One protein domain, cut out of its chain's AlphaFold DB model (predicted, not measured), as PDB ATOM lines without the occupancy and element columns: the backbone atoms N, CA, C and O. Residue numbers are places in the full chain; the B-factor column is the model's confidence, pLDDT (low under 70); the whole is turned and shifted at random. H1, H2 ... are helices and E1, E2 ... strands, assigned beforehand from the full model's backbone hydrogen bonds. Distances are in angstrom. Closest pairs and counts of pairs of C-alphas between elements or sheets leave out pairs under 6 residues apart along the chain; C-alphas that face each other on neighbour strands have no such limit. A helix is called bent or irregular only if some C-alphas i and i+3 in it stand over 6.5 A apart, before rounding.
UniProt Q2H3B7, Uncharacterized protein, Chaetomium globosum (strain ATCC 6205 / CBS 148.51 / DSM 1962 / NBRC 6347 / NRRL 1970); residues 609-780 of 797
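Overview. This is residues 609 to 780 of the 797 residues of an uncharacterized protein of Chaetomium globosum (strain ATCC 6205 / CBS 148.51 / DSM 1962 / NBRC 6347 / NRRL 1970) (UniProt Q2H3B7). Two small parallel sheets of two strands each lie toward opposite ends of an elongated body, E1 and E3 with H2 and H6 beside them at one end, E2 and E4 with H3 and H7 at the other. The helical hairpin H4 and H5 makes a separate arm along one side, the short helix H1 lies nearest the middle, and long links run between these parts. The printed part has 172 residues with seven named helices and four named strands, in the order E1 H1 E2 H2 E3 H3 E4 H4 H5 H6 H7, and its class is mostly helix. It is compact, with a radius of gyration of the C-alphas of 17.3 A, and its C-alphas span 55 by 36 by 30 A, only just elongated.

Arrangement. E1, residues 612 to 617, and E3, residues 683 to 686, are parallel neighbours at 25 degrees, with N 616 and O 684 2.7 A apart and N 686 and O 616 2.8 A apart, both within hydrogen-bond range. H2, residues 667 to 679, comes closest to E1 with the C-alphas of Thr 679 and Thr 613, 5.9 A apart. With its residues 667 to 671 alone H2 only just touches H6, residues 761 to 765, with 3 pairs of C-alphas within 8 A, the closest being those of Lys 670 and Leu 765, 6.2 A apart. The closest C-alphas of E3 and H6 are those of Tyr 684 and Ser 761, at 5.1 A. Beyond E1, residues 619 to 620 pair in parallel with residues 654 to 655. H1, residues 621 to 625, is close to but not clearly touching H7, residues 772 to 779; their closest C-alphas, those of Tyr 621 and Phe 772, are 7.6 A apart. H7 touches H3, residues 693 to 704, the same way at a steep tilt of 36 degrees, only just steep; the closest C-alphas are those of Thr 699 and Glu 773, at 6.1 A. E2, residues 639 to 641, and E4, residues 708 to 710, are parallel neighbours at 21 degrees, with N 709 and O 639 2.9 A apart, within hydrogen-bond range. The closest C-alphas of H3 and E4 are those of Val 697 and Ala 708, 5.2 A apart. H4, residues 715 to 726, and H5, residues 728 to 743, form a helical hairpin; they touch, opposite ways at a steep tilt of 39 degrees, the C-alphas of Gly 719 and Lys 731 being closest at 4.4 A. H5 is apart from E1, E3 and H3, among others. Every O i to N i+4 pair is within hydrogen-bond range in H3, H6 and H7, against 6 of 9 in H2, 6 of 8 in H4, 9 of 12 in H5 and 0 of 1 in H1, where 2 of 2 O i to N i+3 pairs are.

Along the chain. E1 runs 16.5 A from C-alpha 612 at (-11.909, 3.688, 0.283), and E3 runs 9.7 A. H5 is the longest helix, 24.6 A, from C-alpha 728 at (8.962, -18.868, 12.740); H3 is 16.2 A and H4 15.8 A. H2, 11.6 A, is irregular, with C-alphas 673 and 676 9.1 A apart; H4 and H5 are only just irregular, at 6.6 A for C-alphas 721 and 724 and 7.0 A for C-alphas 729 and 732. H7, 10.3 A, ends with C-alpha 779 at (19.575, 2.420, -8.715). The shorter elements are H1 at 8.3 A, E4 at 7.1 A, E2 at 6.5 A and H6 at 5.5 A.

Size, cuts and confidence. The C-alphas of Pro 609 and Lys 635, the two farthest apart, are 57.4 A from each other. The printed part has no cut. The links H1 to E2, E2 to H2 and H5 to H6 are long, with 13, 25 and 17 residues. The mean pLDDT of the printed part is 73.5, and 47 residues are under 70, among them residues 633 to 648 and 655 to 673.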
ATOM      1  N   PRO A 609     -18.162   3.379   3.539       71.94
ATOM      2  CA  PRO A 609     -18.745   3.182   2.222       71.94
ATOM      3  C   PRO A 609     -18.494   4.394   1.324       71.94
ATOM      4  O   PRO A 609     -18.682   5.546   1.718       71.94
ATOM      5  N   GLY A 610     -18.045   4.129   0.095       68.50
ATOM      6  CA  GLY A 610     -17.760   5.169  -0.899       68.50
ATOM      7  C   GLY A 610     -16.569   6.066  -0.549       68.50
ATOM      8  O   GLY A 610     -16.482   7.177  -1.066       68.50
ATOM      9  N   LYS A 611     -15.669   5.614   0.332       64.50
ATOM     10  CA  LYS A 611     -14.556   6.428   0.846       64.50
ATOM     11  C   LYS A 611     -13.213   5.693   0.920       64.50
ATOM     12  O   LYS A 611     -12.292   6.173   1.580       64.50
ATOM     13  N   VAL A 612     -13.104   4.542   0.256       68.88
ATOM     14  CA  VAL A 612     -11.909   3.688   0.283       68.88
ATOM     15  C   VAL A 612     -11.319   3.525  -1.109       68.88
ATOM     16  O   VAL A 612     -12.029   3.138  -2.035       68.88
ATOM     17  N   THR A 613     -10.015   3.764  -1.225       73.06
ATOM     18  CA  THR A 613      -9.208   3.518  -2.429       73.06
ATOM     19  C   THR A 613      -8.067   2.575  -2.063       73.06
ATOM     20  O   THR A 613      -7.405   2.790  -1.045       73.06
ATOM     21  N   CYS A 614      -7.817   1.548  -2.878       72.81
ATOM     22  CA  CYS A 614      -6.839   0.500  -2.561       72.81
ATOM     23  C   CYS A 614      -5.786   0.322  -3.668       72.81
ATOM     24  O   CYS A 614      -6.123  -0.198  -4.734       72.81
ATOM     25  N   PRO A 615      -4.511   0.672  -3.431       72.50
ATOM     26  CA  PRO A 615      -3.418   0.284  -4.311       72.50
ATOM     27  C   PRO A 615      -2.964  -1.170  -4.063       72.50
ATOM     28  O   PRO A 615      -2.935  -1.631  -2.922       72.50
ATOM     29  N   ILE A 616      -2.572  -1.882  -5.123       74.69
ATOM     30  CA  ILE A 616      -2.046  -3.252  -5.096       74.69
ATOM     31  C   ILE A 616      -0.628  -3.287  -5.685       74.69
ATOM     32  O   ILE A 616      -0.498  -3.178  -6.902       74.69
ATOM     33  N   PRO A 617       0.429  -3.482  -4.883       73.31
ATOM     34  CA  PRO A 617       1.789  -3.608  -5.402       73.31
ATOM     35  C   PRO A 617       2.098  -5.010  -5.955       73.31
ATOM     36  O   PRO A 617       1.482  -6.003  -5.558       73.31
ATOM     37  N   GLY A 618       3.082  -5.082  -6.855       73.19
ATOM     38  CA  GLY A 618       3.805  -6.307  -7.234       73.19
ATOM     39  C   GLY A 618       4.895  -6.702  -6.221       73.19
ATOM     40  O   GLY A 618       4.962  -6.151  -5.126       73.19
ATOM     41  N   PHE A 619       5.771  -7.649  -6.575       75.12
ATOM     42  CA  PHE A 619       6.963  -7.977  -5.773       75.12
ATOM     43  C   PHE A 619       7.965  -6.818  -5.769       75.12
ATOM     44  O   PHE A 619       8.300  -6.300  -6.822       75.12
ATOM     45  N   PHE A 620       8.550  -6.424  -4.644       76.50
ATOM     46  CA  PHE A 620       9.472  -5.281  -4.668       76.50
ATOM     47  C   PHE A 620      10.839  -5.628  -5.264       76.50
ATOM     48  O   PHE A 620      11.480  -6.568  -4.802       76.50
ATOM     49  N   TYR A 621      11.347  -4.845  -6.226       75.88
ATOM     50  CA  TYR A 621      12.711  -5.051  -6.753       75.88
ATOM     51  C   TYR A 621      13.785  -4.954  -5.660       75.88
ATOM     52  O   TYR A 621      14.808  -5.629  -5.729       75.88
ATOM     53  N   THR A 622      13.529  -4.177  -4.604       72.88
ATOM     54  CA  THR A 622      14.393  -4.094  -3.419       72.88
ATOM     55  C   THR A 622      14.517  -5.427  -2.682       72.88
ATOM     56  O   THR A 622      15.527  -5.657  -2.024       72.88
ATOM     57  N   ASN A 623      13.570  -6.358  -2.837       76.62
ATOM     58  CA  ASN A 623      13.684  -7.699  -2.264       76.62
ATOM     59  C   ASN A 623      14.851  -8.492  -2.868       76.62
ATOM     60  O   ASN A 623      15.374  -9.388  -2.209       76.62
ATOM     61  N   LEU A 624      15.327  -8.129  -4.065       79.19
ATOM     62  CA  LEU A 624      16.466  -8.786  -4.702       79.19
ATOM     63  C   LEU A 624      17.776  -8.634  -3.914       79.19
ATOM     64  O   LEU A 624      18.695  -9.405  -4.165       79.19
ATOM     65  N   GLN A 625      17.879  -7.719  -2.942       75.75
ATOM     66  CA  GLN A 625      19.051  -7.631  -2.054       75.75
ATOM     67  C   GLN A 625      19.114  -8.763  -1.010       75.75
ATOM     68  O   GLN A 625      20.156  -8.984  -0.397       75.75
ATOM     69  N   TRP A 626      18.004  -9.466  -0.772       73.69
ATOM     70  CA  TRP A 626      17.904 -10.446   0.306       73.69
ATOM     71  C   TRP A 626      18.334 -11.841  -0.154       73.69
ATOM     72  O   TRP A 626      18.061 -12.251  -1.283       73.69
ATOM     73  N   ARG A 627      18.939 -12.616   0.757       74.19
ATOM     74  CA  ARG A 627      19.509 -13.950   0.483       74.19
ATOM     75  C   ARG A 627      18.508 -14.992  -0.021       74.19
ATOM     76  O   ARG A 627      18.935 -15.979  -0.619       74.19
ATOM     77  N   GLN A 628      17.219 -14.812   0.256       74.56
ATOM     78  CA  GLN A 628      16.144 -15.661  -0.255       74.56
ATOM     79  C   GLN A 628      15.726 -15.318  -1.688       74.56
ATOM     80  O   GLN A 628      15.090 -16.143  -2.320       74.56
ATOM     81  N   TYR A 629      16.116 -14.151  -2.213       77.19
ATOM     82  CA  TYR A 629      15.861 -13.736  -3.596       77.19
ATOM     83  C   TYR A 629      17.133 -13.714  -4.445       77.19
ATOM     84  O   TYR A 629      17.042 -13.954  -5.649       77.19
ATOM     85  N   SER A 630      18.311 -13.461  -3.855       78.44
ATOM     86  CA  SER A 630      19.577 -13.590  -4.572       78.44
ATOM     87  C   SER A 630      20.825 -13.876  -3.740       78.44
ATOM     88  O   SER A 630      20.875 -13.616  -2.541       78.44
ATOM     89  N   ARG A 631      21.853 -14.461  -4.378       74.44
ATOM     90  CA  ARG A 631      23.149 -14.810  -3.757       74.44
ATOM     91  C   ARG A 631      24.302 -14.721  -4.755       74.44
ATOM     92  O   ARG A 631      24.106 -15.050  -5.923       74.44
ATOM     93  N   HIS A 632      25.506 -14.405  -4.266       71.94
ATOM     94  CA  HIS A 632      26.765 -14.562  -5.004       71.94
ATOM     95  C   HIS A 632      27.306 -15.998  -4.928       71.94
ATOM     96  O   HIS A 632      27.263 -16.631  -3.873       71.94
ATOM     97  N   GLN A 633      27.896 -16.500  -6.019       59.50
ATOM     98  CA  GLN A 633      28.646 -17.762  -6.024       59.50
ATOM     99  C   GLN A 633      30.093 -17.551  -6.495       59.50
ATOM    100  O   GLN A 633      30.363 -17.421  -7.685       59.50
ATOM    101  N   GLY A 634      31.045 -17.597  -5.560       56.19
ATOM    102  CA  GLY A 634      32.482 -17.527  -5.855       56.19
ATOM    103  C   GLY A 634      32.991 -16.133  -6.263       56.19
ATOM    104  O   GLY A 634      32.300 -15.131  -6.131       56.19
ATOM    105  N   LYS A 635      34.244 -16.066  -6.748       47.44
ATOM    106  CA  LYS A 635      34.957 -14.815  -7.109       47.44
ATOM    107  C   LYS A 635      34.449 -14.120  -8.385       47.44
ATOM    108  O   LYS A 635      35.010 -13.103  -8.778       47.44
ATOM    109  N   ARG A 636      33.449 -14.682  -9.067       47.09
ATOM    110  CA  ARG A 636      32.776 -14.061 -10.213       47.09
ATOM    111  C   ARG A 636      31.348 -13.789  -9.772       47.09
ATOM    112  O   ARG A 636      30.688 -14.697  -9.283       47.09
ATOM    113  N   ALA A 637      30.931 -12.538  -9.880       50.31
ATOM    114  CA  ALA A 637      29.677 -12.020  -9.367       50.31
ATOM    115  C   ALA A 637      28.463 -12.635 -10.085       50.31
ATOM    116  O   ALA A 637      27.884 -12.032 -10.972       50.31
ATOM    117  N   LEU A 638      28.126 -13.873  -9.721       52.25
ATOM    118  CA  LEU A 638      27.000 -14.617 -10.260       52.25
ATOM    119  C   LEU A 638      25.731 -14.215  -9.513       52.25
ATOM    120  O   LEU A 638      25.567 -14.614  -8.362       52.25
ATOM    121  N   PHE A 639      24.861 -13.427 -10.137       55.12
ATOM    122  CA  PHE A 639      23.542 -13.110  -9.588       55.12
ATOM    123  C   PHE A 639      22.613 -14.316  -9.763       55.12
ATOM    124  O   PHE A 639      22.285 -14.674 -10.894       55.12
ATOM    125  N   ARG A 640      22.226 -14.971  -8.660       58.66
ATOM    126  CA  ARG A 640      21.178 -16.006  -8.661       58.66
ATOM    127  C   ARG A 640      19.828 -15.378  -8.375       58.66
ATOM    128  O   ARG A 640      19.692 -14.781  -7.324       58.66
ATOM    129  N   VAL A 641      18.826 -15.578  -9.222       54.81
ATOM    130  CA  VAL A 641      17.427 -15.295  -8.857       54.81
ATOM    131  C   VAL A 641      16.853 -16.542  -8.186       54.81
ATOM    132  O   VAL A 641      16.670 -17.560  -8.849       54.81
ATOM    133  N   LEU A 642      16.619 -16.473  -6.876       54.56
ATOM    134  CA  LEU A 642      16.057 -17.541  -6.041       54.56
ATOM    135  C   LEU A 642      14.539 -17.371  -5.957       54.56
ATOM    136  O   LEU A 642      13.956 -17.111  -4.911       54.56
ATOM    137  N   LEU A 643      13.894 -17.470  -7.110       59.91
ATOM    138  CA  LEU A 643      12.450 -17.564  -7.192       59.91
ATOM    139  C   LEU A 643      12.083 -19.060  -7.283       59.91
ATOM    140  O   LEU A 643      12.712 -19.793  -8.054       59.91
ATOM    141  N   PRO A 644      11.146 -19.572  -6.474       48.84
ATOM    142  CA  PRO A 644      10.988 -21.009  -6.325       48.84
ATOM    143  C   PRO A 644      10.392 -21.674  -7.550       48.84
ATOM    144  O   PRO A 644       9.314 -21.296  -7.993       48.84
ATOM    145  N   ALA A 645      11.117 -22.672  -8.062       47.66
ATOM    146  CA  ALA A 645      10.711 -23.586  -9.131       47.66
ATOM    147  C   ALA A 645       9.876 -22.954 -10.265       47.66
ATOM    148  O   ALA A 645       8.963 -23.583 -10.796       47.66
ATOM    149  N   PHE A 646      10.197 -21.721 -10.668       54.97
ATOM    150  CA  PHE A 646       9.637 -21.144 -11.879       54.97
ATOM    151  C   PHE A 646      10.104 -22.032 -13.035       54.97
ATOM    152  O   PHE A 646      11.309 -22.172 -13.278       54.97
ATOM    153  N   HIS A 647       9.164 -22.613 -13.782       58.38
ATOM    154  CA  HIS A 647       9.455 -22.939 -15.175       58.38
ATOM    155  C   HIS A 647      10.058 -21.679 -15.820       58.38
ATOM    156  O   HIS A 647       9.657 -20.571 -15.461       58.38
ATOM    157  N   ARG A 648      11.020 -21.814 -16.745       62.78
ATOM    158  CA  ARG A 648      11.692 -20.650 -17.371       62.78
ATOM    159  C   ARG A 648      10.702 -19.598 -17.893       62.78
ATOM    160  O   ARG A 648      11.008 -18.413 -17.868       62.78
ATOM    161  N   ASP A 649       9.507 -20.046 -18.262       72.81
ATOM    162  CA  ASP A 649       8.444 -19.243 -18.856       72.81
ATOM    163  C   ASP A 649       7.414 -18.717 -17.838       72.81
ATOM    164  O   ASP A 649       6.349 -18.241 -18.235       72.81
ATOM    165  N   GLN A 650       7.624 -18.910 -16.533       80.25
ATOM    166  CA  GLN A 650       6.739 -18.375 -15.499       80.25
ATOM    167  C   GLN A 650       7.090 -16.901 -15.257       80.25
ATOM    168  O   GLN A 650       8.258 -16.532 -15.153       80.25
ATOM    169  N   VAL A 651       6.066 -16.052 -15.199       81.81
ATOM    170  CA  VAL A 651       6.210 -14.592 -15.144       81.81
ATOM    171  C   VAL A 651       5.867 -14.059 -13.760       81.81
ATOM    172  O   VAL A 651       4.955 -14.557 -13.102       81.81
ATOM    173  N   ALA A 652       6.568 -13.010 -13.335       78.19
ATOM    174  CA  ALA A 652       6.254 -12.266 -12.122       78.19
ATOM    175  C   ALA A 652       6.104 -10.773 -12.434       78.19
ATOM    176  O   ALA A 652       6.746 -10.242 -13.342       78.19
ATOM    177  N   GLN A 653       5.249 -10.096 -11.670       78.06
ATOM    178  CA  GLN A 653       5.131  -8.643 -11.696       78.06
ATOM    179  C   GLN A 653       5.792  -8.073 -10.456       78.06
ATOM    180  O   GLN A 653       5.528  -8.517  -9.337       78.06
ATOM    181  N   TRP A 654       6.635  -7.080 -10.681       76.62
ATOM    182  CA  TRP A 654       7.398  -6.427  -9.636       76.62
ATOM    183  C   TRP A 654       6.917  -4.994  -9.441       76.62
ATOM    184  O   TRP A 654       6.206  -4.464 -10.280       76.62
ATOM    185  N   ASP A 655       7.286  -4.357  -8.349       69.56
ATOM    186  CA  ASP A 655       7.016  -2.960  -8.065       69.56
ATOM    187  C   ASP A 655       8.316  -2.253  -7.671       69.56
ATOM    188  O   ASP A 655       9.260  -2.849  -7.134       69.56
ATOM    189  N   ARG A 656       8.350  -0.948  -7.935       63.31
ATOM    190  CA  ARG A 656       9.334  -0.029  -7.387       63.31
ATOM    191  C   ARG A 656       8.641   0.897  -6.392       63.31
ATOM    192  O   ARG A 656       7.764   1.665  -6.767       63.31
ATOM    193  N   ILE A 657       9.195   0.974  -5.185       46.72
ATOM    194  CA  ILE A 657       9.078   2.171  -4.345       46.72
ATOM    195  C   ILE A 657      10.210   3.127  -4.772       46.72
ATOM    196  O   ILE A 657      11.381   2.737  -4.712       46.72
ATOM    197  N   PRO A 658       9.928   4.332  -5.303       44.28
ATOM    198  CA  PRO A 658      10.975   5.280  -5.662       44.28
ATOM    199  C   PRO A 658      11.549   5.928  -4.398       44.28
ATOM    200  O   PRO A 658      10.987   6.881  -3.880       44.28
ATOM    201  N   GLU A 659      12.684   5.436  -3.903       39.28
ATOM    202  CA  GLU A 659      13.412   6.112  -2.810       39.28
ATOM    203  C   GLU A 659      14.259   7.298  -3.292       39.28
ATOM    204  O   GLU A 659      14.720   8.091  -2.482       39.28
ATOM    205  N   TYR A 660      14.408   7.494  -4.602       35.44
ATOM    206  CA  TYR A 660      15.111   8.651  -5.151       35.44
ATOM    207  C   TYR A 660      14.501   9.051  -6.494       35.44
ATOM    208  O   TYR A 660      14.681   8.351  -7.498       35.44
ATOM    209  N   GLU A 661      13.756  10.156  -6.502       34.41
ATOM    210  CA  GLU A 661      13.791  11.139  -7.588       34.41
ATOM    211  C   GLU A 661      13.115  12.455  -7.194       34.41
ATOM    212  O   GLU A 661      12.023  12.476  -6.631       34.41
ATOM    213  N   HIS A 662      13.768  13.560  -7.547       34.28
ATOM    214  CA  HIS A 662      13.134  14.865  -7.632       34.28
ATOM    215  C   HIS A 662      12.216  14.844  -8.866       34.28
ATOM    216  O   HIS A 662      12.713  14.812  -9.990       34.28
ATOM    217  N   GLY A 663      10.895  14.822  -8.664       36.28
ATOM    218  CA  GLY A 663       9.916  15.154  -9.712       36.28
ATOM    219  C   GLY A 663       8.968  14.054 -10.216       36.28
ATOM    220  O   GLY A 663       8.102  14.374 -11.023       36.28
ATOM    221  N   ALA A 664       9.052  12.800  -9.754       41.09
ATOM    222  CA  ALA A 664       8.061  11.764 -10.093       41.09
ATOM    223  C   ALA A 664       7.076  11.551  -8.929       41.09
ATOM    224  O   ALA A 664       7.482  11.150  -7.839       41.09
ATOM    225  N   SER A 665       5.784  11.820  -9.144       44.38
ATOM    226  CA  SER A 665       4.747  11.666  -8.119       44.38
ATOM    227  C   SER A 665       4.470  10.190  -7.798       44.38
ATOM    228  O   SER A 665       4.370   9.338  -8.681       44.38
ATOM    229  N   PHE A 666       4.352   9.865  -6.507       59.00
ATOM    230  CA  PHE A 666       3.983   8.522  -6.041       59.00
ATOM    231  C   PHE A 666       2.558   8.150  -6.502       59.00
ATOM    232  O   PHE A 666       1.693   9.024  -6.492       59.00
ATOM    233  N   PRO A 667       2.230   6.871  -6.786       60.78
ATOM    234  CA  PRO A 667       0.843   6.445  -7.027       60.78
ATOM    235  C   PRO A 667      -0.105   6.883  -5.904       60.78
ATOM    236  O   PRO A 667      -1.229   7.304  -6.149       60.78
ATOM    237  N   GLN A 668       0.387   6.864  -4.663       60.75
ATOM    238  CA  GLN A 668      -0.325   7.358  -3.489       60.75
ATOM    239  C   GLN A 668      -0.528   8.874  -3.554       60.75
ATOM    240  O   GLN A 668      -1.640   9.346  -3.343       60.75
ATOM    241  N   GLN A 669       0.520   9.633  -3.884       60.97
ATOM    242  CA  GLN A 669       0.429  11.081  -4.080       60.97
ATOM    243  C   GLN A 669      -0.580  11.419  -5.176       60.97
ATOM    244  O   GLN A 669      -1.392  12.319  -4.998       60.97
ATOM    245  N   LYS A 670      -0.599  10.654  -6.266       68.81
ATOM    246  CA  LYS A 670      -1.525  10.879  -7.368       68.81
ATOM    247  C   LYS A 670      -2.971  10.570  -7.004       68.81
ATOM    248  O   LYS A 670      -3.870  11.327  -7.352       68.81
ATOM    249  N   VAL A 671      -3.189   9.509  -6.230       68.75
ATOM    250  CA  VAL A 671      -4.492   9.218  -5.621       68.75
ATOM    251  C   VAL A 671      -4.953  10.373  -4.719       68.75
ATOM    252  O   VAL A 671      -6.133  10.716  -4.735       68.75
ATOM    253  N   PHE A 672      -4.040  11.015  -3.979       63.72
ATOM    254  CA  PHE A 672      -4.362  12.206  -3.186       63.72
ATOM    255  C   PHE A 672      -4.648  13.443  -4.044       63.72
ATOM    256  O   PHE A 672      -5.603  14.155  -3.749       63.72
ATOM    257  N   GLU A 673      -3.872  13.685  -5.103       68.38
ATOM    258  CA  GLU A 673      -4.086  14.791  -6.050       68.38
ATOM    259  C   GLU A 673      -5.458  14.706  -6.732       68.38
ATOM    260  O   GLU A 673      -6.144  15.716  -6.867       68.38
ATOM    261  N   LEU A 674      -5.874  13.504  -7.139       72.00
ATOM    262  CA  LEU A 674      -7.181  13.272  -7.766       72.00
ATOM    263  C   LEU A 674      -8.344  13.385  -6.766       72.00
ATOM    264  O   LEU A 674      -9.480  13.663  -7.155       72.00
ATOM    265  N   GLY A 675      -8.065  13.183  -5.477       67.62
ATOM    266  CA  GLY A 675      -9.045  13.262  -4.403       67.62
ATOM    267  C   GLY A 675      -9.985  12.056  -4.327       67.62
ATOM    268  O   GLY A 675     -10.007  11.158  -5.175       67.62
ATOM    269  N   ILE A 676     -10.784  12.017  -3.257       67.88
ATOM    270  CA  ILE A 676     -11.665  10.878  -2.975       67.88
ATOM    271  C   ILE A 676     -12.833  10.786  -3.962       67.88
ATOM    272  O   ILE A 676     -13.276   9.686  -4.274       67.88
ATOM    273  N   ASP A 677     -13.292  11.906  -4.518       75.75
ATOM    274  CA  ASP A 677     -14.420  11.925  -5.454       75.75
ATOM    275  C   ASP A 677     -14.123  11.153  -6.746       75.75
ATOM    276  O   ASP A 677     -15.018  10.519  -7.305       75.75
ATOM    277  N   GLN A 678     -12.855  11.143  -7.173       78.75
ATOM    278  CA  GLN A 678     -12.401  10.443  -8.377       78.75
ATOM    279  C   GLN A 678     -11.895   9.024  -8.104       78.75
ATOM    280  O   GLN A 678     -11.944   8.172  -8.995       78.75
ATOM    281  N   THR A 679     -11.398   8.762  -6.893       79.06
ATOM    282  CA  THR A 679     -10.693   7.510  -6.574       79.06
ATOM    283  C   THR A 679     -11.500   6.551  -5.701       79.06
ATOM    284  O   THR A 679     -11.177   5.365  -5.643       79.06
ATOM    285  N   ARG A 680     -12.573   7.018  -5.048       78.38
ATOM    286  CA  ARG A 680     -13.383   6.195  -4.143       78.38
ATOM    287  C   ARG A 680     -13.878   4.912  -4.791       78.38
ATOM    288  O   ARG A 680     -14.357   4.889  -5.920       78.38
ATOM    289  N   GLY A 681     -13.803   3.833  -4.026       75.50
ATOM    290  CA  GLY A 681     -14.206   2.502  -4.450       75.50
ATOM    291  C   GLY A 681     -13.195   1.818  -5.369       75.50
ATOM    292  O   GLY A 681     -13.280   0.597  -5.520       75.50
ATOM    293  N   LYS A 682     -12.222   2.543  -5.930       82.19
ATOM    294  CA  LYS A 682     -11.324   2.018  -6.958       82.19
ATOM    295  C   LYS A 682     -10.151   1.231  -6.392       82.19
ATOM    296  O   LYS A 682      -9.819   1.261  -5.202       82.19
ATOM    297  N   THR A 683      -9.553   0.480  -7.304       79.06
ATOM    298  CA  THR A 683      -8.407  -0.391  -7.079       79.06
ATOM    299  C   THR A 683      -7.351  -0.044  -8.105       79.06
ATOM    300  O   THR A 683      -7.653  -0.108  -9.290       79.06
ATOM    301  N   TYR A 684      -6.141   0.286  -7.666       79.19
ATOM    302  CA  TYR A 684      -5.048   0.621  -8.578       79.19
ATOM    303  C   TYR A 684      -3.933  -0.406  -8.464       79.19
ATOM    304  O   TYR A 684      -3.402  -0.612  -7.379       79.19
ATOM    305  N   LEU A 685      -3.575  -1.069  -9.557       79.12
ATOM    306  CA  LEU A 685      -2.429  -1.967  -9.603       79.12
ATOM    307  C   LEU A 685      -1.156  -1.145  -9.827       79.12
ATOM    308  O   LEU A 685      -1.022  -0.394 -10.787       79.12
ATOM    309  N   VAL A 686      -0.203  -1.291  -8.914       76.19
ATOM    310  CA  VAL A 686       1.111  -0.651  -8.966       76.19
ATOM    311  C   VAL A 686       2.126  -1.738  -9.298       76.19
ATOM    312  O   VAL A 686       2.737  -2.352  -8.425       76.19
ATOM    313  N   MET A 687       2.195  -2.085 -10.582       76.81
ATOM    314  CA  MET A 687       2.935  -3.249 -11.065       76.81
ATOM    315  C   MET A 687       3.696  -2.915 -12.342       76.81
ATOM    316  O   MET A 687       3.160  -2.324 -13.275       76.81
ATOM    317  N   ALA A 688       4.964  -3.297 -12.379       80.19
ATOM    318  CA  ALA A 688       5.828  -3.227 -13.542       80.19
ATOM    319  C   ALA A 688       5.403  -4.273 -14.587       80.19
ATOM    320  O   ALA A 688       4.675  -5.227 -14.263       80.19
ATOM    321  N   PRO A 689       5.887  -4.140 -15.837       83.00
ATOM    322  CA  PRO A 689       5.709  -5.173 -16.846       83.00
ATOM    323  C   PRO A 689       6.126  -6.552 -16.325       83.00
ATOM    324  O   PRO A 689       7.101  -6.687 -15.582       83.00
ATOM    325  N   ARG A 690       5.363  -7.575 -16.721       84.62
ATOM    326  CA  ARG A 690       5.669  -8.980 -16.430       84.62
ATOM    327  C   ARG A 690       7.067  -9.312 -16.947       84.62
ATOM    328  O   ARG A 690       7.387  -8.969 -18.080       84.62
ATOM    329  N   ILE A 691       7.859  -9.984 -16.120       84.69
ATOM    330  CA  ILE A 691       9.217 -10.404 -16.460       84.69
ATOM    331  C   ILE A 691       9.450 -11.834 -15.968       84.69
ATOM    332  O   ILE A 691       9.015 -12.215 -14.876       84.69
ATOM    333  N   THR A 692      10.104 -12.646 -16.789       85.81
ATOM    334  CA  THR A 692      10.547 -13.998 -16.439       85.81
ATOM    335  C   THR A 692      11.871 -13.953 -15.668       85.81
ATOM    336  O   THR A 692      12.649 -13.005 -15.814       85.81
ATOM    337  N   PRO A 693      12.208 -14.987 -14.879       81.56
ATOM    338  CA  PRO A 693      13.523 -15.076 -14.246       81.56
ATOM    339  C   PRO A 693      14.688 -15.025 -15.245       81.56
ATOM    340  O   PRO A 693      15.756 -14.507 -14.921       81.56
ATOM    341  N   GLN A 694      14.482 -15.538 -16.462       82.81
ATOM    342  CA  GLN A 694      15.474 -15.495 -17.535       82.81
ATOM    343  C   GLN A 694      15.693 -14.061 -18.034       82.81
ATOM    344  O   GLN A 694      16.831 -13.606 -18.107       82.81
ATOM    345  N   GLU A 695      14.621 -13.309 -18.285       87.38
ATOM    346  CA  GLU A 695      14.715 -11.901 -18.688       87.38
ATOM    347  C   GLU A 695      15.311 -11.020 -17.582       87.38
ATOM    348  O   GLU A 695      16.036 -10.070 -17.884       87.38
ATOM    349  N   VAL A 696      15.057 -11.329 -16.302       85.94
ATOM    350  CA  VAL A 696      15.728 -10.673 -15.163       85.94
ATOM    351  C   VAL A 696      17.240 -10.891 -15.253       85.94
ATOM    352  O   VAL A 696      18.009  -9.935 -15.176       85.94
ATOM    353  N   VAL A 697      17.682 -12.131 -15.459       85.94
ATOM    354  CA  VAL A 697      19.102 -12.488 -15.594       85.94
ATOM    355  C   VAL A 697      19.748 -11.785 -16.789       85.94
ATOM    356  O   VAL A 697      20.779 -11.132 -16.636       85.94
ATOM    357  N   GLU A 698      19.118 -11.854 -17.959       88.69
ATOM    358  CA  GLU A 698      19.616 -11.230 -19.188       88.69
ATOM    359  C   GLU A 698      19.690  -9.710 -19.064       88.69
ATOM    360  O   GLU A 698      20.678  -9.094 -19.465       88.69
ATOM    361  N   THR A 699      18.669  -9.096 -18.467       90.62
ATOM    362  CA  THR A 699      18.624  -7.651 -18.237       90.62
ATOM    363  C   THR A 699      19.677  -7.219 -17.226       90.62
ATOM    364  O   THR A 699      20.375  -6.235 -17.465       90.62
ATOM    365  N   PHE A 700      19.864  -7.969 -16.138       88.12
ATOM    366  CA  PHE A 700      20.921  -7.695 -15.168       88.12
ATOM    367  C   PHE A 700      22.303  -7.772 -15.815       88.12
ATOM    368  O   PHE A 700      23.088  -6.833 -15.681       88.12
ATOM    369  N   THR A 701      22.594  -8.839 -16.564       88.44
ATOM    370  CA  THR A 701      23.884  -8.993 -17.247       88.44
ATOM    371  C   THR A 701      24.114  -7.913 -18.292       88.44
ATOM    372  O   THR A 701      25.201  -7.341 -18.340       88.44
ATOM    373  N   ARG A 702      23.089  -7.573 -19.078       92.50
ATOM    374  CA  ARG A 702      23.162  -6.507 -20.082       92.50
ATOM    375  C   ARG A 702      23.434  -5.137 -19.458       92.50
ATOM    376  O   ARG A 702      24.247  -4.391 -19.988       92.50
ATOM    377  N   VAL A 703      22.760  -4.795 -18.357       90.94
ATOM    378  CA  VAL A 703      22.851  -3.461 -17.736       90.94
ATOM    379  C   VAL A 703      24.097  -3.306 -16.863       90.94
ATOM    380  O   VAL A 703      24.717  -2.248 -16.874       90.94
ATOM    381  N   THR A 704      24.472  -4.337 -16.102       86.00
ATOM    382  CA  THR A 704      25.575  -4.259 -15.123       86.00
ATOM    383  C   THR A 704      26.913  -4.768 -15.664       86.00
ATOM    384  O   THR A 704      27.952  -4.542 -15.044       86.00
ATOM    385  N   GLY A 705      26.904  -5.499 -16.783       84.62
ATOM    386  CA  GLY A 705      28.071  -6.214 -17.305       84.62
ATOM    387  C   GLY A 705      28.463  -7.454 -16.491       84.62
ATOM    388  O   GLY A 705      29.482  -8.079 -16.789       84.62
ATOM    389  N   GLN A 706      27.692  -7.829 -15.462       82.69
ATOM    390  CA  GLN A 706      28.000  -8.965 -14.597       82.69
ATOM    391  C   GLN A 706      27.257 -10.239 -15.022       82.69
ATOM    392  O   GLN A 706      26.043 -10.199 -15.239       82.69
ATOM    393  N   PRO A 707      27.933 -11.398 -15.104       82.12
ATOM    394  CA  PRO A 707      27.266 -12.661 -15.412       82.12
ATOM    395  C   PRO A 707      26.200 -13.020 -14.366       82.12
ATOM    396  O   PRO A 707      26.490 -13.075 -13.179       82.12
ATOM    397  N   ALA A 708      24.982 -13.333 -14.793       82.19
ATOM    398  CA  ALA A 708      23.896 -13.786 -13.925       82.19
ATOM    399  C   ALA A 708      23.370 -15.150 -14.388       82.19
ATOM    400  O   ALA A 708      23.498 -15.497 -15.561       82.19
ATOM    401  N   ILE A 709      22.783 -15.933 -13.476       80.50
ATOM    402  CA  ILE A 709      22.060 -17.166 -13.821       80.50
ATOM    403  C   ILE A 709      20.756 -17.273 -13.040       80.50
ATOM    404  O   ILE A 709      20.645 -16.849 -11.891       80.50
ATOM    405  N   HIS A 710      19.771 -17.937 -13.631       78.62
ATOM    406  CA  HIS A 710      18.597 -18.366 -12.891       78.62
ATOM    407  C   HIS A 710      18.924 -19.681 -12.172       78.62
ATOM    408  O   HIS A 710      19.348 -20.651 -12.798       78.62
ATOM    409  N   SER A 711      18.753 -19.705 -10.849       76.25
ATOM    410  CA  SER A 711      18.997 -20.876 -10.004       76.25
ATOM    411  C   SER A 711      17.765 -21.068  -9.126       76.25
ATOM    412  O   SER A 711      17.684 -20.407  -8.095       76.25
ATOM    413  N   PRO A 712      16.818 -21.942  -9.502       73.69
ATOM    414  CA  PRO A 712      15.599 -22.149  -8.728       73.69
ATOM    415  C   PRO A 712      15.902 -22.548  -7.276       73.69
ATOM    416  O   PRO A 712      16.810 -23.344  -7.033       73.69
ATOM    417  N   THR A 713      15.135 -22.014  -6.325       75.94
ATOM    418  CA  THR A 713      15.109 -22.469  -4.917       75.94
ATOM    419  C   THR A 713      13.855 -23.312  -4.668       75.94
ATOM    420  O   THR A 713      12.926 -23.293  -5.480       75.94
ATOM    421  N   SER A 714      13.804 -24.090  -3.588       81.12
ATOM    422  CA  SER A 714      12.552 -24.739  -3.188       81.12
ATOM    423  C   SER A 714      11.691 -23.770  -2.373       81.12
ATOM    424  O   SER A 714      12.197 -22.849  -1.732       81.12
ATOM    425  N   ALA A 715      10.370 -23.963  -2.380       82.56
ATOM    426  CA  ALA A 715       9.477 -23.161  -1.542       82.56
ATOM    427  C   ALA A 715       9.792 -23.325  -0.042       82.56
ATOM    428  O   ALA A 715       9.675 -22.370   0.720       82.56
ATOM    429  N   GLU A 716      10.227 -24.523   0.363       84.81
ATOM    430  CA  GLU A 716      10.648 -24.822   1.732       84.81
ATOM    431  C   GLU A 716      11.934 -24.079   2.107       84.81
ATOM    432  O   GLU A 716      11.961 -23.413   3.140       84.81
ATOM    433  N   GLU A 717      12.955 -24.095   1.239       83.19
ATOM    434  CA  GLU A 717      14.198 -23.348   1.455       83.19
ATOM    435  C   GLU A 717      13.911 -21.840   1.530       83.19
ATOM    436  O   GLU A 717      14.428 -21.150   2.409       83.19
ATOM    437  N   PHE A 718      13.033 -21.318   0.666       82.75
ATOM    438  CA  PHE A 718      12.601 -19.923   0.739       82.75
ATOM    439  C   PHE A 718      11.931 -19.604   2.086       82.75
ATOM    440  O   PHE A 718      12.230 -18.579   2.709       82.75
ATOM    441  N   GLY A 719      11.048 -20.487   2.560       81.19
ATOM    442  CA  GLY A 719      10.422 -20.377   3.875       81.19
ATOM    443  C   GLY A 719      11.447 -20.382   5.012       81.19
ATOM    444  O   GLY A 719      11.371 -19.533   5.901       81.19
ATOM    445  N   ASP A 720      12.430 -21.280   4.961       83.50
ATOM    446  CA  ASP A 720      13.504 -21.403   5.954       83.50
ATOM    447  C   ASP A 720      14.414 -20.181   6.017       83.50
ATOM    448  O   ASP A 720      14.823 -19.771   7.099       83.50
ATOM    449  N   LEU A 721      14.699 -19.553   4.879       79.38
ATOM    450  CA  LEU A 721      15.486 -18.319   4.841       79.38
ATOM    451  C   LEU A 721      14.688 -17.106   5.322       79.38
ATOM    452  O   LEU A 721      15.272 -16.153   5.833       79.38
ATOM    453  N   THR A 722      13.363 -17.130   5.156       77.19
ATOM    454  CA  THR A 722      12.476 -16.027   5.552       77.19
ATOM    455  C   THR A 722      12.143 -16.072   7.047       77.19
ATOM    456  O   THR A 722      12.030 -15.032   7.696       77.19
ATOM    457  N   ALA A 723      12.024 -17.269   7.628       74.31
ATOM    458  CA  ALA A 723      11.598 -17.462   9.014       74.31
ATOM    459  C   ALA A 723      12.478 -16.757  10.072       74.31
ATOM    460  O   ALA A 723      11.908 -16.182  10.999       74.31
ATOM    461  N   PRO A 724      13.820 -16.707   9.965       69.44
ATOM    462  CA  PRO A 724      14.662 -15.952  10.898       69.44
ATOM    463  C   PRO A 724      14.458 -14.434  10.833       69.44
ATOM    464  O   PRO A 724      14.744 -13.736  11.801       69.44
ATOM    465  N   LEU A 725      13.984 -13.919   9.694       60.66
ATOM    466  CA  LEU A 725      13.842 -12.483   9.436       60.66
ATOM    467  C   LEU A 725      12.487 -11.949   9.905       60.66
ATOM    468  O   LEU A 725      12.401 -10.846  10.439       60.66
ATOM    469  N   VAL A 726      11.441 -12.747   9.699       59.62
ATOM    470  CA  VAL A 726      10.046 -12.367   9.957       59.62
ATOM    471  C   VAL A 726       9.489 -13.029  11.224       59.62
ATOM    472  O   VAL A 726       8.653 -12.469  11.932       59.62
ATOM    473  N   GLY A 727       9.974 -14.226  11.544       62.44
ATOM    474  CA  GLY A 727       9.526 -15.052  12.656       62.44
ATOM    475  C   GLY A 727       9.102 -16.455  12.201       62.44
ATOM    476  O   GLY A 727       8.626 -16.644  11.076       62.44
ATOM    477  N   PRO A 728       9.206 -17.464  13.085       62.84
ATOM    478  CA  PRO A 728       8.962 -18.868  12.740       62.84
ATOM    479  C   PRO A 728       7.525 -19.140  12.272       62.84
ATOM    480  O   PRO A 728       7.296 -20.038  11.465       62.84
ATOM    481  N   ALA A 729       6.555 -18.337  12.722       64.50
ATOM    482  CA  ALA A 729       5.155 -18.452  12.316       64.50
ATOM    483  C   ALA A 729       4.911 -18.105  10.834       64.50
ATOM    484  O   ALA A 729       3.893 -18.511  10.278       64.50
ATOM    485  N   PHE A 730       5.831 -17.381  10.188       74.81
ATOM    486  CA  PHE A 730       5.703 -16.957   8.792       74.81
ATOM    487  C   PHE A 730       6.333 -17.935   7.795       74.81
ATOM    488  O   PHE A 730       6.069 -17.827   6.600       74.81
ATOM    489  N   LYS A 731       7.111 -18.928   8.260       80.81
ATOM    490  CA  LYS A 731       7.758 -19.937   7.397       80.81
ATOM    491  C   LYS A 731       6.770 -20.549   6.406       80.81
ATOM    492  O   LYS A 731       7.015 -20.606   5.204       80.81
ATOM    493  N   GLU A 732       5.645 -21.007   6.931       79.31
ATOM    494  CA  GLU A 732       4.610 -21.695   6.169       79.31
ATOM    495  C   GLU A 732       3.859 -20.751   5.217       79.31
ATOM    496  O   GLU A 732       3.511 -21.147   4.110       79.31
ATOM    497  N   ASP A 733       3.658 -19.496   5.622       81.81
ATOM    498  CA  ASP A 733       3.023 -18.473   4.791       81.81
ATOM    499  C   ASP A 733       3.915 -18.135   3.578       81.81
ATOM    500  O   ASP A 733       3.489 -18.236   2.427       81.81
ATOM    501  N   ALA A 734       5.205 -17.887   3.825       79.81
ATOM    502  CA  ALA A 734       6.213 -17.691   2.783       79.81
ATOM    503  C   ALA A 734       6.353 -18.914   1.859       79.81
ATOM    504  O   ALA A 734       6.471 -18.760   0.643       79.81
ATOM    505  N   THR A 735       6.287 -20.129   2.415       83.62
ATOM    506  CA  THR A 735       6.325 -21.379   1.636       83.62
ATOM    507  C   THR A 735       5.136 -21.454   0.678       83.62
ATOM    508  O   THR A 735       5.314 -21.685  -0.518       83.62
ATOM    509  N   GLN A 736       3.914 -21.207   1.159       85.12
ATOM    510  CA  GLN A 736       2.721 -21.262   0.311       85.12
ATOM    511  C   GLN A 736       2.645 -20.103  -0.687       85.12
ATOM    512  O   GLN A 736       2.153 -20.293  -1.798       85.12
ATOM    513  N   MET A 737       3.173 -18.921  -0.345       83.81
ATOM    514  CA  MET A 737       3.276 -17.782  -1.275       83.81
ATOM    515  C   MET A 737       4.089 -18.164  -2.497       83.81
ATOM    516  O   MET A 737       3.730 -17.864  -3.635       83.81
ATOM    517  N   MET A 738       5.165 -18.887  -2.237       81.31
ATOM    518  CA  MET A 738       6.089 -19.360  -3.235       81.31
ATOM    519  C   MET A 738       5.548 -20.522  -4.064       81.31
ATOM    520  O   MET A 738       5.719 -20.530  -5.282       81.31
ATOM    521  N   GLN A 739       4.810 -21.445  -3.447       84.50
ATOM    522  CA  GLN A 739       4.068 -22.471  -4.184       84.50
ATOM    523  C   GLN A 739       3.007 -21.854  -5.103       84.50
ATOM    524  O   GLN A 739       2.876 -22.274  -6.250       84.50
ATOM    525  N   TRP A 740       2.292 -20.825  -4.637       84.69
ATOM    526  CA  TRP A 740       1.324 -20.101  -5.455       84.69
ATOM    527  C   TRP A 740       1.991 -19.366  -6.620       84.69
ATOM    528  O   TRP A 740       1.541 -19.489  -7.756       84.69
ATOM    529  N   ALA A 741       3.077 -18.632  -6.370       80.88
ATOM    530  CA  ALA A 741       3.785 -17.885  -7.408       80.88
ATOM    531  C   ALA A 741       4.270 -18.786  -8.563       80.88
ATOM    532  O   ALA A 741       4.252 -18.364  -9.722       80.88
ATOM    533  N   ALA A 742       4.631 -20.037  -8.254       80.31
ATOM    534  CA  ALA A 742       5.068 -21.026  -9.235       80.31
ATOM    535  C   ALA A 742       3.947 -21.512 -10.175       80.31
ATOM    536  O   ALA A 742       4.229 -21.846 -11.325       80.31
ATOM    537  N   VAL A 743       2.690 -21.539  -9.715       83.31
ATOM    538  CA  VAL A 743       1.533 -22.055 -10.483       83.31
ATOM    539  C   VAL A 743       0.531 -20.974 -10.893       83.31
ATOM    540  O   VAL A 743      -0.466 -21.266 -11.552       83.31
ATOM    541  N   ALA A 744       0.778 -19.723 -10.502       83.19
ATOM    542  CA  ALA A 744      -0.095 -18.595 -10.783       83.19
ATOM    543  C   ALA A 744      -0.355 -18.451 -12.303       83.19
ATOM    544  O   ALA A 744       0.598 -18.504 -13.088       83.19
ATOM    545  N   PRO A 745      -1.612 -18.229 -12.740       85.69
ATOM    546  CA  PRO A 745      -1.937 -18.068 -14.156       85.69
ATOM    547  C   PRO A 745      -1.138 -16.938 -14.819       85.69
ATOM    548  O   PRO A 745      -1.213 -15.781 -14.404       85.69
ATOM    549  N   LYS A 746      -0.400 -17.263 -15.886       84.88
ATOM    550  CA  LYS A 746       0.507 -16.328 -16.585       84.88
ATOM    551  C   LYS A 746      -0.218 -15.183 -17.297       84.88
ATOM    552  O   LYS A 746       0.346 -14.104 -17.493       84.88
ATOM    553  N   ASN A 747      -1.462 -15.422 -17.711       83.62
ATOM    554  CA  ASN A 747      -2.307 -14.442 -18.387       83.62
ATOM    555  C   ASN A 747      -2.983 -13.457 -17.419       83.62
ATOM    556  O   ASN A 747      -3.552 -12.484 -17.893       83.62
ATOM    557  N   LYS A 748      -2.884 -13.667 -16.099       85.19
ATOM    558  CA  LYS A 748      -3.494 -12.816 -15.070       85.19
ATOM    559  C   LYS A 748      -2.475 -11.889 -14.400       85.19
ATOM    560  O   LYS A 748      -1.271 -12.147 -14.416       85.19
ATOM    561  N   VAL A 749      -2.971 -10.821 -13.779       80.00
ATOM    562  CA  VAL A 749      -2.189  -9.830 -13.019       80.00
ATOM    563  C   VAL A 749      -2.410  -9.975 -11.509       80.00
ATOM    564  O   VAL A 749      -3.201 -10.810 -11.058       80.00
ATOM    565  N   ALA A 750      -1.686  -9.203 -10.692       76.56
ATOM    566  CA  ALA A 750      -1.798  -9.229  -9.228       76.56
ATOM    567  C   ALA A 750      -1.548 -10.617  -8.620       76.56
ATOM    568  O   ALA A 750      -2.337 -11.122  -7.814       76.56
ATOM    569  N   TYR A 751      -0.414 -11.222  -8.995       73.62
ATOM    570  CA  TYR A 751      -0.012 -12.566  -8.576       73.62
ATOM    571  C   TYR A 751      -1.045 -13.601  -9.040       73.62
ATOM    572  O   TYR A 751      -1.568 -14.364  -8.228       73.62
ATOM    573  N   GLY A 752      -1.390 -13.560 -10.331       77.50
ATOM    574  CA  GLY A 752      -2.281 -14.518 -10.988       77.50
ATOM    575  C   GLY A 752      -3.750 -14.437 -10.571       77.50
ATOM    576  O   GLY A 752      -4.478 -15.414 -10.717       77.50
ATOM    577  N   ALA A 753      -4.180 -13.321  -9.985       79.69
ATOM    578  CA  ALA A 753      -5.418 -13.261  -9.220       79.69
ATOM    579  C   ALA A 753      -6.509 -12.390  -9.861       79.69
ATOM    580  O   ALA A 753      -7.682 -12.584  -9.558       79.69
ATOM    581  N   LEU A 754      -6.138 -11.455 -10.739       81.81
ATOM    582  CA  LEU A 754      -7.058 -10.537 -11.416       81.81
ATOM    583  C   LEU A 754      -6.878 -10.607 -12.935       81.81
ATOM    584  O   LEU A 754      -5.779 -10.883 -13.416       81.81
ATOM    585  N   GLU A 755      -7.949 -10.344 -13.680       83.81
ATOM    586  CA  GLU A 755      -7.873 -10.195 -15.136       83.81
ATOM    587  C   GLU A 755      -7.160  -8.876 -15.501       83.81
ATOM    588  O   GLU A 755      -7.372  -7.873 -14.807       83.81
ATOM    589  N   PRO A 756      -6.295  -8.843 -16.534       80.19
ATOM    590  CA  PRO A 756      -5.542  -7.643 -16.912       80.19
ATOM    591  C   PRO A 756      -6.415  -6.419 -17.211       80.19
ATOM    592  O   PRO A 756      -6.011  -5.297 -16.927       80.19
ATOM    593  N   GLU A 757      -7.621  -6.627 -17.736       81.50
ATOM    594  CA  GLU A 757      -8.554  -5.576 -18.159       81.50
ATOM    595  C   GLU A 757      -9.108  -4.765 -16.975       81.50
ATOM    596  O   GLU A 757      -9.662  -3.683 -17.159       81.50
ATOM    597  N   ILE A 758      -8.948  -5.273 -15.747       76.69
ATOM    598  CA  ILE A 758      -9.316  -4.574 -14.509       76.69
ATOM    599  C   ILE A 758      -8.329  -3.429 -14.213       76.69
ATOM    600  O   ILE A 758      -8.670  -2.490 -13.488       76.69
ATOM    601  N   ASP A 759      -7.111  -3.476 -14.759       78.50
ATOM    602  CA  ASP A 759      -6.077  -2.483 -14.491       78.50
ATOM    603  C   ASP A 759      -6.236  -1.222 -15.350       78.50
ATOM    604  O   ASP A 759      -5.761  -1.143 -16.482       78.50
ATOM    605  N   ARG A 760      -6.863  -0.191 -14.776       81.00
ATOM    606  CA  ARG A 760      -6.936   1.158 -15.368       81.00
ATOM    607  C   ARG A 760      -5.960   2.146 -14.732       81.00
ATOM    608  O   ARG A 760      -6.115   3.356 -14.874       81.00
ATOM    609  N   SER A 761      -4.952   1.659 -14.010       79.19
ATOM    610  CA  SER A 761      -4.084   2.514 -13.186       79.19
ATOM    611  C   SER A 761      -3.245   3.470 -14.025       79.19
ATOM    612  O   SER A 761      -3.121   4.637 -13.668       79.19
ATOM    613  N   ALA A 762      -2.729   3.008 -15.165       75.19
ATOM    614  CA  ALA A 762      -1.961   3.850 -16.080       75.19
ATOM    615  C   ALA A 762      -2.813   4.971 -16.697       75.19
ATOM    616  O   ALA A 762      -2.359   6.109 -16.777       75.19
ATOM    617  N   GLU A 763      -4.048   4.653 -17.091       81.94
ATOM    618  CA  GLU A 763      -4.993   5.602 -17.689       81.94
ATOM    619  C   GLU A 763      -5.459   6.647 -16.667       81.94
ATOM    620  O   GLU A 763      -5.435   7.843 -16.941       81.94
ATOM    621  N   GLU A 764      -5.861   6.205 -15.474       81.12
ATOM    622  CA  GLU A 764      -6.482   7.081 -14.481       81.12
ATOM    623  C   GLU A 764      -5.473   7.846 -13.617       81.12
ATOM    624  O   GLU A 764      -5.738   8.984 -13.235       81.12
ATOM    625  N   LEU A 765      -4.322   7.245 -13.287       74.00
ATOM    626  CA  LEU A 765      -3.282   7.921 -12.505       74.00
ATOM    627  C   LEU A 765      -2.271   8.647 -13.402       74.00
ATOM    628  O   LEU A 765      -1.582   9.550 -12.933       74.00
ATOM    629  N   GLY A 766      -2.146   8.279 -14.681       72.06
ATOM    630  CA  GLY A 766      -1.069   8.784 -15.538       72.06
ATOM    631  C   GLY A 766       0.320   8.322 -15.078       72.06
ATOM    632  O   GLY A 766       1.316   8.993 -15.343       72.06
ATOM    633  N   LEU A 767       0.390   7.207 -14.342       70.50
ATOM    634  CA  LEU A 767       1.615   6.652 -13.769       70.50
ATOM    635  C   LEU A 767       1.751   5.172 -14.129       70.50
ATOM    636  O   LEU A 767       0.803   4.401 -14.007       70.50
ATOM    637  N   THR A 768       2.962   4.762 -14.497       69.56
ATOM    638  CA  THR A 768       3.318   3.357 -14.740       69.56
ATOM    639  C   THR A 768       4.545   2.981 -13.923       69.56
ATOM    640  O   THR A 768       5.521   3.737 -13.886       69.56
ATOM    641  N   ALA A 769       4.534   1.807 -13.289       73.31
ATOM    642  CA  ALA A 769       5.698   1.323 -12.556       73.31
ATOM    643  C   ALA A 769       6.891   1.074 -13.501       73.31
ATOM    644  O   ALA A 769       6.734   0.662 -14.652       73.31
ATOM    645  N   SER A 770       8.105   1.339 -13.012       78.38
ATOM    646  CA  SER A 770       9.330   1.214 -13.813       78.38
ATOM    647  C   SER A 770       9.651  -0.246 -14.151       78.38
ATOM    648  O   SER A 770       9.515  -1.129 -13.306       78.38
ATOM    649  N   SER A 771      10.154  -0.496 -15.364       86.06
ATOM    650  CA  SER A 771      10.709  -1.804 -15.727       86.06
ATOM    651  C   SER A 771      11.977  -2.122 -14.923       86.06
ATOM    652  O   SER A 771      12.630  -1.224 -14.381       86.06
ATOM    653  N   PHE A 772      12.356  -3.401 -14.877       86.00
ATOM    654  CA  PHE A 772      13.559  -3.845 -14.173       86.00
ATOM    655  C   PHE A 772      14.834  -3.180 -14.710       86.00
ATOM    656  O   PHE A 772      15.684  -2.747 -13.937       86.00
ATOM    657  N   GLU A 773      14.943  -3.016 -16.031       89.00
ATOM    658  CA  GLU A 773      16.070  -2.321 -16.663       89.00
ATOM    659  C   GLU A 773      16.177  -0.862 -16.212       89.00
ATOM    660  O   GLU A 773      17.260  -0.394 -15.853       89.00
ATOM    661  N   VAL A 774      15.048  -0.147 -16.209       84.69
ATOM    662  CA  VAL A 774      14.988   1.245 -15.753       84.69
ATOM    663  C   VAL A 774      15.364   1.324 -14.275       84.69
ATOM    664  O   VAL A 774      16.124   2.210 -13.889       84.69
ATOM    665  N   TRP A 775      14.896   0.383 -13.452       83.50
ATOM    666  CA  TRP A 775      15.278   0.306 -12.044       83.50
ATOM    667  C   TRP A 775      16.779   0.042 -11.856       83.50
ATOM    668  O   TRP A 775      17.405   0.736 -11.058       83.50
ATOM    669  N   LEU A 776      17.392  -0.875 -12.611       84.88
ATOM    670  CA  LEU A 776      18.832  -1.155 -12.529       84.88
ATOM    671  C   LEU A 776      19.679   0.057 -12.919       84.88
ATOM    672  O   LEU A 776      20.556   0.466 -12.161       84.88
ATOM    673  N   LYS A 777      19.379   0.666 -14.074       84.62
ATOM    674  CA  LYS A 777      20.088   1.859 -14.566       84.62
ATOM    675  C   LYS A 777      20.021   3.010 -13.562       84.62
ATOM    676  O   LYS A 777      21.004   3.717 -13.384       84.62
ATOM    677  N   ARG A 778      18.870   3.184 -12.905       74.38
ATOM    678  CA  ARG A 778      18.634   4.277 -11.949       74.38
ATOM    679  C   ARG A 778      19.205   4.009 -10.560       74.38
ATOM    680  O   ARG A 778      19.733   4.925  -9.947       74.38
ATOM    681  N   SER A 779      19.077   2.786 -10.050       75.00
ATOM    682  CA  SER A 779      19.575   2.420  -8.715       75.00
ATOM    683  C   SER A 779      21.093   2.249  -8.671       75.00
ATOM    684  O   SER A 779      21.678   2.318  -7.593       75.00
ATOM    685  N   GLY A 780      21.732   1.976  -9.814       81.75
ATOM    686  CA  GLY A 780      23.143   1.591  -9.853       81.75
ATOM    687  C   GLY A 780      23.416   0.262  -9.143       81.75
ATOM    688  O   GLY A 780      24.565  -0.033  -8.813       81.75
TER     689      GLY A 780